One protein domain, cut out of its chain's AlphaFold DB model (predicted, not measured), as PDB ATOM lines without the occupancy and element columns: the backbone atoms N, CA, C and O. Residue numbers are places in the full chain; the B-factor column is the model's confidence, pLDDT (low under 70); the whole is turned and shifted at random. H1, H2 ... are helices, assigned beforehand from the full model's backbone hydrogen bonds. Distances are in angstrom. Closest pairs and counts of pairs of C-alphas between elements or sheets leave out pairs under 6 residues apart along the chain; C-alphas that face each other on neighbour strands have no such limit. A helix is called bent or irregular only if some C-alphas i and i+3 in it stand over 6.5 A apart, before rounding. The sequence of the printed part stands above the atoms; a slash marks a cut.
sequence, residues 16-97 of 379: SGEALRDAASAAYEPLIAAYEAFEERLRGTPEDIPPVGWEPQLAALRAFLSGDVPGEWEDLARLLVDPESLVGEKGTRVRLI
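Overview. This is residues 16 to 97 of the 379 residues of an uncharacterized protein of Actinomadura sp. J1-007 (UniProt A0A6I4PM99). A long, bent helix, H1, makes much of the length of this elongated model; beyond its last residue the chain loops round and folds back as H2 along part of it, a helical hairpin of H1b and H2. At the other end H3 packs on H1a, and the short H4 packs on H3, with a last stretch, residues 87 to 97, that holds no named element. The printed part has 82 residues with four named helices, in the order H1, H2, H3, H4, and no named strand; the class is all helix. It is loose, with a radius of gyration of the C-alphas of 16.0 A and spans of 54 by 23 by 21 A.

Arrangement. By its hydrogen bonds H1, residues 16 to 43, was assigned as one helix, but it is bent: C-alphas 27 and 30 are 6.9 A apart. Its arms, H1a, residues 16 to 27, and H1b, residues 30 to 43, stand at a steep tilt of 40 degrees. H2, residues 55 to 66, touches H1b, and the closest C-alphas are those of Ile 32 and Leu 58, 6.4 A apart. H1b touches H2 with residues 32 to 36 alone, and H2 touches H1b with residues 58 to 62 alone. The two form a hairpin, at a shallow tilt of 22 degrees, opposite ways. H2 only just touches H1a, with 3 pairs of C-alphas within 8 A, made by residues 21 to 25 and residue 65 alone; the closest are Ser 25 and Leu 65, 5.9 A apart. H3, residues 73 to 81, touches H1a at a steep tilt of 45 degrees, the same way, and the C-alphas of Ala 24 and Val 81 are closest at 6.1 A. H2 and H3 are close but not clearly touching: their closest C-alphas, those of Phe 64 and Trp 73, are 7.6 A apart. H4, residues 83 to 86, touches H3, with the C-alphas of Arg 78 and Ser 85 closest at 6.7 A. H1b is apart from H3 and H4. In H1a, H1b, H2 and H3 every O i to N i+4 pair is within hydrogen-bond range; H4 is too short for such a pair.

Along the chain. H1a begins at C-alpha 16, (37.503, -0.933, -26.062), and measures 16.5 A. H1b measures 20.0 A and ends at C-alpha 43, (7.966, 1.418, -52.650). H2 measures 16.2 A, H3 12.2 A and H4 5.6 A, ending at C-alpha 86, (41.088, -11.103, -34.625).

Size, cuts and confidence. The C-alphas farthest apart, those of Pro 46 and Lys 90, are 53.7 A apart. The link from H1 to H2 is long, with 11 residues, and residues 44 to 49 stand free. The printed part has no cut. Its mean pLDDT is 81.4, and residue 47, residues 49 to 51, residue 88 and residues 90 to 92 are under 70.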
ATOM      1  N   SER A  16      37.305  -0.285 -24.764       77.44
ATOM      2  CA  SER A  16      37.503  -0.933 -26.062       77.44
ATOM      3  C   SER A  16      36.192  -1.364 -26.729       77.44
ATOM      4  O   SER A  16      36.108  -1.316 -27.952       77.44
ATOM      5  N   GLY A  17      35.175  -1.761 -25.955       80.50
ATOM      6  CA  GLY A  17      33.881  -2.192 -26.497       80.50
ATOM      7  C   GLY A  17      33.044  -1.027 -27.030       80.50
ATOM      8  O   GLY A  17      32.495  -1.108 -28.127       80.50
ATOM      9  N   GLU A  18      32.998   0.088 -26.297       84.12
ATOM     10  CA  GLU A  18      32.279   1.299 -26.717       84.12
ATOM     11  C   GLU A  18      32.940   1.955 -27.939       84.12
ATOM     12  O   GLU A  18      32.260   2.246 -28.918       84.12
ATOM     13  N   ALA A  19      34.274   2.056 -27.963       88.00
ATOM     14  CA  ALA A  19      34.997   2.577 -29.127       88.00
ATOM     15  C   ALA A  19      34.785   1.724 -30.391       88.00
ATOM     16  O   ALA A  19      34.647   2.251 -31.496       88.00
ATOM     17  N   LEU A  20      34.734   0.397 -30.238       85.38
ATOM     18  CA  LEU A  20      34.428  -0.514 -31.338       85.38
ATOM     19  C   LEU A  20      32.980  -0.345 -31.822       85.38
ATOM     20  O   LEU A  20      32.710  -0.489 -33.014       85.38
ATOM     21  N   ARG A  21      32.057  -0.001 -30.915       85.69
ATOM     22  CA  ARG A  21      30.653   0.263 -31.252       85.69
ATOM     23  C   ARG A  21      30.541   1.525 -32.066       85.69
ATOM     24  O   ARG A  21      29.932   1.490 -33.127       85.69
ATOM     25  N   ASP A  22      31.180   2.591 -31.613       89.44
ATOM     26  CA  ASP A  22      31.214   3.854 -32.338       89.44
ATOM     27  C   ASP A  22      31.818   3.671 -33.733       89.44
ATOM     28  O   ASP A  22      31.281   4.184 -34.714       89.44
ATOM     29  N   ALA A  23      32.887   2.875 -33.851       88.06
ATOM     30  CA  ALA A  23      33.490   2.548 -35.139       88.06
ATOM     31  C   ALA A  23      32.540   1.746 -36.049       88.06
ATOM     32  O   ALA A  23      32.418   2.061 -37.236       88.06
ATOM     33  N   ALA A  24      31.834   0.747 -35.509       84.81
ATOM     34  CA  ALA A  24      30.837  -0.021 -36.253       84.81
ATOM     35  C   ALA A  24      29.655   0.861 -36.689       84.81
ATOM     36  O   ALA A  24      29.285   0.853 -37.863       84.81
ATOM     37  N   SER A  25      29.101   1.678 -35.796       88.38
ATOM     38  CA  SER A  25      28.022   2.616 -36.120       88.38
ATOM     39  C   SER A  25      28.455   3.607 -37.198       88.38
ATOM     40  O   SER A  25      27.764   3.752 -38.204       88.38
ATOM     41  N   ALA A  26      29.645   4.200 -37.076       90.12
ATOM     42  CA  ALA A  26      30.177   5.121 -38.077       90.12
ATOM     43  C   ALA A  26      30.339   4.477 -39.467       90.12
ATOM     44  O   ALA A  26      30.137   5.146 -40.483       90.12
ATOM     45  N   ALA A  27      30.688   3.188 -39.530       85.50
ATOM     46  CA  ALA A  27      30.834   2.458 -40.787       85.50
ATOM     47  C   ALA A  27      29.484   2.059 -41.412       85.50
ATOM     48  O   ALA A  27      29.320   2.157 -42.630       85.50
ATOM     49  N   TYR A  28      28.519   1.610 -40.601       85.81
ATOM     50  CA  TYR A  28      27.300   0.955 -41.094       85.81
ATOM     51  C   TYR A  28      26.043   1.837 -41.078       85.81
ATOM     52  O   TYR A  28      25.153   1.593 -41.891       85.81
ATOM     53  N   GLU A  29      25.948   2.888 -40.254       92.31
ATOM     54  CA  GLU A  29      24.796   3.810 -40.287       92.31
ATOM     55  C   GLU A  29      24.563   4.451 -41.669       92.31
ATOM     56  O   GLU A  29      23.422   4.433 -42.141       92.31
ATOM     57  N   PRO A  30      25.595   4.956 -42.388       91.94
ATOM     58  CA  PRO A  30      25.390   5.519 -43.724       91.94
ATOM     59  C   PRO A  30      24.869   4.483 -44.725       91.94
ATOM     60  O   PRO A  30      24.093   4.812 -45.624       91.94
ATOM     61  N   LEU A  31      25.295   3.225 -44.570       85.31
ATOM     62  CA  LEU A  31      24.876   2.115 -45.417       85.31
ATOM     63  C   LEU A  31      23.406   1.759 -45.163       85.31
ATOM     64  O   LEU A  31      22.638   1.621 -46.113       85.31
ATOM     65  N   ILE A  32      23.010   1.667 -43.891       90.06
ATOM     66  CA  ILE A  32      21.625   1.437 -43.469       90.06
ATOM     67  C   ILE A  32      20.713   2.533 -44.038       90.06
ATOM     68  O   ILE A  32      19.743   2.223 -44.727       90.06
ATOM     69  N   ALA A  33      21.081   3.808 -43.867       92.81
ATOM     70  CA  ALA A  33      20.317   4.934 -44.406       92.81
ATOM     71  C   ALA A  33      20.192   4.891 -45.942       92.81
ATOM     72  O   ALA A  33      19.135   5.196 -46.499       92.81
ATOM     73  N   ALA A  34      21.253   4.488 -46.651       88.75
ATOM     74  CA  ALA A  34      21.222   4.350 -48.106       88.75
ATOM     75  C   ALA A  34      20.281   3.225 -48.571       88.75
ATOM     76  O   ALA A  34      19.554   3.404 -49.555       88.75
ATOM     77  N   TYR A  35      20.276   2.088 -47.871       87.31
ATOM     78  CA  TYR A  35      19.375   0.974 -48.162       87.31
ATOM     79  C   TYR A  35      17.914   1.318 -47.864       87.31
ATOM     80  O   TYR A  35      17.050   1.004 -48.677       87.31
ATOM     81  N   GLU A  36      17.641   2.040 -46.778       91.38
ATOM     82  CA  GLU A  36      16.296   2.531 -46.453       91.38
ATOM     83  C   GLU A  36      15.764   3.492 -47.517       91.38
ATOM     84  O   GLU A  36      14.651   3.324 -48.012       91.38
ATOM     85  N   ALA A  37      16.586   4.452 -47.950       91.12
ATOM     86  CA  ALA A  37      16.218   5.376 -49.021       91.12
ATOM     87  C   ALA A  37      16.000   4.655 -50.365       91.12
ATOM     88  O   ALA A  37      15.210   5.091 -51.209       91.12
ATOM     89  N   PHE A  38      16.717   3.556 -50.610       86.12
ATOM     90  CA  PHE A  38      16.481   2.714 -51.778       86.12
ATOM     91  C   PHE A  38      15.156   1.957 -51.665       86.12
ATOM     92  O   PHE A  38      14.386   1.959 -52.623       86.12
ATOM     93  N   GLU A  39      14.863   1.372 -50.504       86.06
ATOM     94  CA  GLU A  39      13.611   0.664 -50.253       86.06
ATOM     95  C   GLU A  39      12.395   1.596 -50.361       86.06
ATOM     96  O   GLU A  39      11.408   1.255 -51.010       86.06
ATOM     97  N   GLU A  40      12.476   2.808 -49.809       88.56
ATOM     98  CA  GLU A  40      11.414   3.813 -49.910       88.56
ATOM     99  C   GLU A  40      11.160   4.233 -51.363       88.56
ATOM    100  O   GLU A  40      10.015   4.300 -51.814       88.56
ATOM    101  N   ARG A  41      12.228   4.438 -52.138       88.06
ATOM    102  CA  ARG A  41      12.127   4.750 -53.569       88.06
ATOM    103  C   ARG A  41      11.513   3.605 -54.373       88.06
ATOM    104  O   ARG A  41      10.728   3.864 -55.282       88.06
ATOM    105  N   LEU A  42      11.850   2.359 -54.050       84.00
ATOM    106  CA  LEU A  42      11.226   1.198 -54.682       84.00
ATOM    107  C   LEU A  42       9.743   1.096 -54.336       84.00
ATOM    108  O   LEU A  42       8.938   0.844 -55.222       84.00
ATOM    109  N   ARG A  43       9.369   1.382 -53.086       82.88
ATOM    110  CA  ARG A  43       7.966   1.418 -52.650       82.88
ATOM    111  C   ARG A  43       7.150   2.510 -53.355       82.88
ATOM    112  O   ARG A  43       5.946   2.360 -53.506       82.88
ATOM    113  N   GLY A  44       7.792   3.598 -53.785       83.12
ATOM    114  CA  GLY A  44       7.172   4.662 -54.585       83.12
ATOM    115  C   GLY A  44       7.089   4.381 -56.093       83.12
ATOM    116  O   GLY A  44       6.547   5.203 -56.832       83.12
ATOM    117  N   THR A  45       7.643   3.261 -56.567       81.31
ATOM    118  CA  THR A  45       7.540   2.810 -57.967       81.31
ATOM    119  C   THR A  45       6.217   2.033 -58.134       81.31
ATOM    120  O   THR A  45       5.806   1.383 -57.175       81.31
ATOM    121  N   PRO A  46       5.500   2.126 -59.276       73.81
ATOM    122  CA  PRO A  46       4.174   1.514 -59.455       73.81
ATOM    123  C   PRO A  46       4.094   0.028 -59.062       73.81
ATOM    124  O   PRO A  46       5.060  -0.715 -59.229       73.81
ATOM    125  N   GLU A  47       2.909  -0.359 -58.566       68.81
ATOM    126  CA  GLU A  47       2.553  -1.556 -57.769       68.81
ATOM    127  C   GLU A  47       2.944  -2.934 -58.337       68.81
ATOM    128  O   GLU A  47       2.836  -3.932 -57.627       68.81
ATOM    129  N   ASP A  48       3.438  -3.013 -59.572       78.19
ATOM    130  CA  ASP A  48       3.764  -4.283 -60.230       78.19
ATOM    131  C   ASP A  48       5.098  -4.892 -59.762       78.19
ATOM    132  O   ASP A  48       5.422  -6.028 -60.113       78.19
ATOM    133  N   ILE A  49       5.893  -4.158 -58.969       66.44
ATOM    134  CA  ILE A  49       7.164  -4.649 -58.426       66.44
ATOM    135  C   ILE A  49       7.006  -4.925 -56.925       66.44
ATOM    136  O   ILE A  49       6.902  -3.982 -56.134       66.44
ATOM    137  N   PRO A  50       7.028  -6.196 -56.489       64.12
ATOM    138  CA  PRO A  50       6.995  -6.527 -55.072       64.12
ATOM    139  C   PRO A  50       8.219  -5.937 -54.350       64.12
ATOM    140  O   PRO A  50       9.321  -5.912 -54.911       64.12
ATOM    141  N   PRO A  51       8.066  -5.469 -53.098       68.44
ATOM    142  CA  PRO A  51       9.183  -4.934 -52.333       68.44
ATOM    143  C   PRO A  51      10.274  -6.000 -52.191       68.44
ATOM    144  O   PRO A  51       9.993  -7.167 -51.924       68.44
ATOM    145  N   VAL A  52      11.534  -5.585 -52.328       72.19
ATOM    146  CA  VAL A  52      12.714  -6.478 -52.324       72.19
ATOM    147  C   VAL A  52      12.906  -7.177 -50.965       72.19
ATOM    148  O   VAL A  52      13.672  -8.130 -50.853       72.19
ATOM    149  N   GLY A  53      12.175  -6.743 -49.929       77.38
ATOM    150  CA  GLY A  53      12.113  -7.429 -48.641       77.38
ATOM    151  C   GLY A  53      13.405  -7.300 -47.842       77.38
ATOM    152  O   GLY A  53      13.850  -8.282 -47.258       77.38
ATOM    153  N   TRP A  54      14.019  -6.110 -47.850       82.06
ATOM    154  CA  TRP A  54      15.247  -5.811 -47.099       82.06
ATOM    155  C   TRP A  54      15.013  -5.435 -45.634       82.06
ATOM    156  O   TRP A  54      15.967  -5.352 -44.857       82.06
ATOM    157  N   GLU A  55      13.755  -5.237 -45.240       82.94
ATOM    158  CA  GLU A  55      13.371  -4.880 -43.876       82.94
ATOM    159  C   GLU A  55      13.977  -5.825 -42.814       82.94
ATOM    160  O   GLU A  55      14.560  -5.315 -41.853       82.94
ATOM    161  N   PRO A  56      13.964  -7.171 -42.967       77.56
ATOM    162  CA  PRO A  56      14.574  -8.066 -41.980       77.56
ATOM    163  C   PRO A  56      16.090  -7.876 -41.840       77.56
ATOM    164  O   PRO A  56      16.629  -7.958 -40.737       77.56
ATOM    165  N   GLN A  57      16.792  -7.607 -42.943       81.38
ATOM    166  CA  GLN A  57      18.240  -7.403 -42.960       81.38
ATOM    167  C   GLN A  57      18.605  -6.055 -42.331       81.38
ATOM    168  O   GLN A  57      19.550  -5.983 -41.545       81.38
ATOM    169  N   LEU A  58      17.835  -5.001 -42.615       84.19
ATOM    170  CA  LEU A  58      18.011  -3.692 -41.985       84.19
ATOM    171  C   LEU A  58      17.696  -3.744 -40.487       84.19
ATOM    172  O   LEU A  58      18.438  -3.178 -39.685       84.19
ATOM    173  N   ALA A  59      16.653  -4.475 -40.087       84.31
ATOM    174  CA  ALA A  59      16.342  -4.717 -38.681       84.31
ATOM    175  C   ALA A  59      17.476  -5.472 -37.969       84.31
ATOM    176  O   ALA A  59      17.875  -5.078 -36.875       84.31
ATOM    177  N   ALA A  60      18.049  -6.500 -38.606       79.88
ATOM    178  CA  ALA A  60      19.192  -7.231 -38.065       79.88
ATOM    179  C   ALA A  60      20.438  -6.341 -37.916       79.88
ATOM    180  O   ALA A  60      21.099  -6.384 -36.881       79.88
ATOM    181  N   LEU A  61      20.736  -5.493 -38.908       82.94
ATOM    182  CA  LEU A  61      21.846  -4.535 -38.843       82.94
ATOM    183  C   LEU A  61      21.652  -3.499 -37.727       82.94
ATOM    184  O   LEU A  61      22.595  -3.194 -37.004       82.94
ATOM    185  N   ARG A  62      20.432  -2.993 -37.532       87.69
ATOM    186  CA  ARG A  62      20.115  -2.063 -36.436       87.69
ATOM    187  C   ARG A  62      20.213  -2.729 -35.064       87.69
ATOM    188  O   ARG A  62      20.780  -2.137 -34.148       87.69
ATOM    189  N   ALA A  63      19.707  -3.954 -34.928       86.19
ATOM    190  CA  ALA A  63      19.855  -4.743 -33.707       86.19
ATOM    191  C   ALA A  63      21.340  -4.988 -33.398       86.19
ATOM    192  O   ALA A  63      21.772  -4.844 -32.257       86.19
ATOM    193  N   PHE A  64      22.141  -5.269 -34.430       84.00
ATOM    194  CA  PHE A  64      23.588  -5.368 -34.309       84.00
ATOM    195  C   PHE A  64      24.218  -4.064 -33.812       84.00
ATOM    196  O   PHE A  64      24.933  -4.098 -32.817       84.00
ATOM    197  N   LEU A  65      23.929  -2.914 -34.421       85.69
ATOM    198  CA  LEU A  65      24.494  -1.634 -33.970       85.69
ATOM    199  C   LEU A  65      24.054  -1.241 -32.553       85.69
ATOM    200  O   LEU A  65      24.823  -0.640 -31.805       85.69
ATOM    201  N   SER A  66      22.850  -1.647 -32.159       85.19
ATOM    202  CA  SER A  66      22.313  -1.416 -30.812       85.19
ATOM    203  C   SER A  66      22.932  -2.349 -29.760       85.19
ATOM    204  O   SER A  66      22.804  -2.108 -28.562       85.19
ATOM    205  N   GLY A  67      23.654  -3.393 -30.187       81.75
ATOM    206  CA  GLY A  67      24.181  -4.430 -29.301       81.75
ATOM    207  C   GLY A  67      23.118  -5.411 -28.803       81.75
ATOM    208  O   GLY A  67      23.393  -6.176 -27.885       81.75
ATOM    209  N   ASP A  68      21.936  -5.427 -29.422       84.88
ATOM    210  CA  ASP A  68      20.811  -6.310 -29.081       84.88
ATOM    211  C   ASP A  68      20.952  -7.712 -29.706       84.88
ATOM    212  O   ASP A  68      19.995  -8.485 -29.789       84.88
ATOM    213  N   VAL A  69      22.152  -8.056 -30.181       79.56
ATOM    214  CA  VAL A  69      22.450  -9.367 -30.758       79.56
ATOM    215  C   VAL A  69      22.929 -10.302 -29.648       79.56
ATOM    216  O   VAL A  69      23.902  -9.982 -28.963       79.56
ATOM    217  N   PRO A  70      22.296 -11.473 -29.466       72.12
ATOM    218  CA  PRO A  70      22.760 -12.446 -28.490       72.12
ATOM    219  C   PRO A  70      24.157 -12.961 -28.860       72.12
ATOM    220  O   PRO A  70      24.387 -13.412 -29.982       72.12
ATOM    221  N   GLY A  71      25.076 -12.947 -27.894       74.94
ATOM    222  CA  GLY A  71      26.446 -13.440 -28.049       74.94
ATOM    223  C   GLY A  71      27.507 -12.368 -27.798       74.94
ATOM    224  O   GLY A  71      27.217 -11.294 -27.279       74.94
ATOM    225  N   GLU A  72      28.751 -12.687 -28.156       78.00
ATOM    226  CA  GLU A  72      29.893 -11.777 -28.020       78.00
ATOM    227  C   GLU A  72      29.875 -10.770 -29.177       78.00
ATOM    228  O   GLU A  72      30.515 -10.957 -30.211       78.00
ATOM    229  N   TRP A  73      29.071  -9.716 -29.025       83.75
ATOM    230  CA  TRP A  73      28.901  -8.662 -30.029       83.75
ATOM    231  C   TRP A  73      30.239  -8.019 -30.449       83.75
ATOM    232  O   TRP A  73      30.410  -7.655 -31.612       83.75
ATOM    233  N   GLU A  74      31.215  -7.954 -29.538       82.88
ATOM    234  CA  GLU A  74      32.551  -7.405 -29.795       82.88
ATOM    235  C   GLU A  74      33.323  -8.200 -30.859       82.88
ATOM    236  O   GLU A  74      33.929  -7.599 -31.745       82.88
ATOM    237  N   ASP A  75      33.255  -9.537 -30.836       83.00
ATOM    238  CA  ASP A  75      33.911 -10.392 -31.837       83.00
ATOM    239  C   ASP A  75      33.332 -10.129 -33.239       83.00
ATOM    240  O   ASP A  75      34.065 -10.054 -34.229       83.00
ATOM    241  N   LEU A  76      32.008  -9.955 -33.325       79.00
ATOM    242  CA  LEU A  76      31.319  -9.647 -34.579       79.00
ATOM    243  C   LEU A  76      31.638  -8.225 -35.062       79.00
ATOM    244  O   LEU A  76      31.878  -8.022 -36.251       79.00
ATOM    245  N   ALA A  77      31.696  -7.247 -34.159       82.94
ATOM    246  CA  ALA A  77      32.070  -5.881 -34.504       82.94
ATOM    247  C   ALA A  77      33.529  -5.774 -34.965       82.94
ATOM    248  O   ALA A  77      33.794  -5.107 -35.964       82.94
ATOM    249  N   ARG A  78      34.462  -6.505 -34.341       84.75
ATOM    250  CA  ARG A  78      35.845  -6.615 -34.835       84.75
ATOM    251  C   ARG A  78      35.883  -7.245 -36.214       84.75
ATOM    252  O   ARG A  78      36.508  -6.683 -37.101       84.75
ATOM    253  N   LEU A  79      35.155  -8.338 -36.438       83.12
ATOM    254  CA  LEU A  79      35.092  -8.979 -37.755       83.12
ATOM    255  C   LEU A  79      34.623  -8.013 -38.857       83.12
ATOM    256  O   LEU A  79      35.105  -8.089 -39.985       83.12
ATOM    257  N   LEU A  80      33.688  -7.119 -38.533       80.31
ATOM    258  CA  LEU A  80      33.086  -6.186 -39.484       80.31
ATOM    259  C   LEU A  80      33.885  -4.895 -39.703       80.31
ATOM    260  O   LEU A  80      33.748  -4.295 -40.769       80.31
ATOM    261  N   VAL A  81      34.658  -4.448 -38.712       84.81
ATOM    262  CA  VAL A  81      35.390  -3.167 -38.744       84.81
ATOM    263  C   VAL A  81      36.881  -3.372 -38.995       84.81
ATOM    264  O   VAL A  81      37.468  -2.669 -39.814       84.81
ATOM    265  N   ASP A  82      37.488  -4.329 -38.299       82.94
ATOM    266  CA  ASP A  82      38.920  -4.617 -38.346       82.94
ATOM    267  C   ASP A  82      39.168  -6.127 -38.162       82.94
ATOM    268  O   ASP A  82      39.530  -6.584 -37.070       82.94
ATOM    269  N   PRO A  83      38.942  -6.940 -39.208       80.25
ATOM    270  CA  PRO A  83      39.062  -8.392 -39.109       80.25
ATOM    271  C   PRO A  83      40.492  -8.856 -38.799       80.25
ATOM    272  O   PRO A  83      40.667  -9.944 -38.250       80.25
ATOM    273  N   GLU A  84      41.516  -8.050 -39.106       81.88
ATOM    274  CA  GLU A  84      42.915  -8.368 -38.799       81.88
ATOM    275  C   GLU A  84      43.179  -8.359 -37.287       81.88
ATOM    276  O   GLU A  84      43.996  -9.144 -36.803       81.88
ATOM    277  N   SER A  85      42.426  -7.559 -36.518       81.38
ATOM    278  CA  SER A  85      42.507  -7.541 -35.049       81.38
ATOM    279  C   SER A  85      42.185  -8.896 -34.402       81.38
ATOM    280  O   SER A  85      42.664  -9.187 -33.307       81.38
ATOM    281  N   LEU A  86      41.438  -9.761 -35.097       80.12
ATOM    282  CA  LEU A  86      41.088 -11.103 -34.625       80.12
ATOM    283  C   LEU A  86      42.234 -12.115 -34.794       80.12
ATOM    284  O   LEU A  86      42.165 -13.236 -34.277       80.12
ATOM    285  N   VAL A  87      43.297 -11.763 -35.524       78.50
ATOM    286  CA  VAL A  87      44.432 -12.656 -35.765       78.50
ATOM    287  C   VAL A  87      45.320 -12.719 -34.522       78.50
ATOM    288  O   VAL A  87      46.038 -11.786 -34.178       78.50
ATOM    289  N   GLY A  88      45.334 -13.878 -33.860       69.38
ATOM    290  CA  GLY A  88      46.253 -14.161 -32.750       69.38
ATOM    291  C   GLY A  88      45.716 -13.827 -31.359       69.38
ATOM    292  O   GLY A  88      46.388 -14.130 -30.367       69.38
ATOM    293  N   GLU A  89      44.498 -13.294 -31.260       70.81
ATOM    294  CA  GLU A  89      43.839 -13.086 -29.978       70.81
ATOM    295  C   GLU A  89      43.413 -14.435 -29.374       70.81
ATOM    296  O   GLU A  89      42.733 -15.262 -29.987       70.81
ATOM    297  N   LYS A  90      43.896 -14.725 -28.162       63.84
ATOM    298  CA  LYS A  90      43.582 -15.978 -27.469       63.84
ATOM    299  C   LYS A  90      42.258 -15.816 -26.736       63.84
ATOM    300  O   LYS A  90      42.207 -15.112 -25.738       63.84
ATOM    301  N   GLY A  91      41.239 -16.545 -27.175       66.25
ATOM    302  CA  GLY A  91      39.944 -16.606 -26.490       66.25
ATOM    303  C   GLY A  91      38.774 -16.100 -27.325       66.25
ATOM    304  O   GLY A  91      37.637 -16.370 -26.950       66.25
ATOM    305  N   THR A  92      39.039 -15.468 -28.470       65.44
ATOM    306  CA  THR A  92      38.003 -15.137 -29.449       65.44
ATOM    307  C   THR A  92      37.395 -16.417 -30.019       65.44
ATOM    308  O   THR A  92      38.082 -17.422 -30.271       65.44
ATOM    309  N   ARG A  93      36.070 -16.407 -30.194       72.62
ATOM    310  CA  ARG A  93      35.354 -17.521 -30.839       72.62
ATOM    311  C   ARG A  93      35.481 -17.449 -32.356       72.62
ATOM    312  O   ARG A  93      35.331 -18.465 -33.033       72.62
ATOM    313  N   VAL A  94      35.814 -16.269 -32.874       74.69
ATOM    314  CA  VAL A  94      36.084 -16.022 -34.287       74.69
ATOM    315  C   VAL A  94      37.573 -16.195 -34.565       74.69
ATOM    316  O   VAL A  94      38.425 -15.648 -33.870       74.69
ATOM    317  N   ARG A  95      37.899 -16.969 -35.602       75.50
ATOM    318  CA  ARG A  95      39.275 -17.161 -36.066       75.50
ATOM    319  C   ARG A  95      39.357 -16.828 -37.539       75.50
ATOM    320  O   ARG A  95      38.740 -17.513 -38.352       75.50
ATOM    321  N   LEU A  96      40.163 -15.829 -37.870       78.44
ATOM    322  CA  LEU A  96      40.516 -15.554 -39.252       78.44
ATOM    323  C   LEU A  96      41.636 -16.509 -39.681       78.44
ATOM    324  O   LEU A  96      42.663 -16.626 -39.011       78.44
ATOM    325  N   ILE A  97      41.413 -17.238 -40.773       80.50
ATOM    326  CA  ILE A  97      42.395 -18.157 -41.351       80.50
ATOM    327  C   ILE A  97      42.783 -17.602 -42.711       80.50
ATOM    328  O   ILE A  97      42.035 -17.729 -43.676       80.50
TER     329      ILE A  97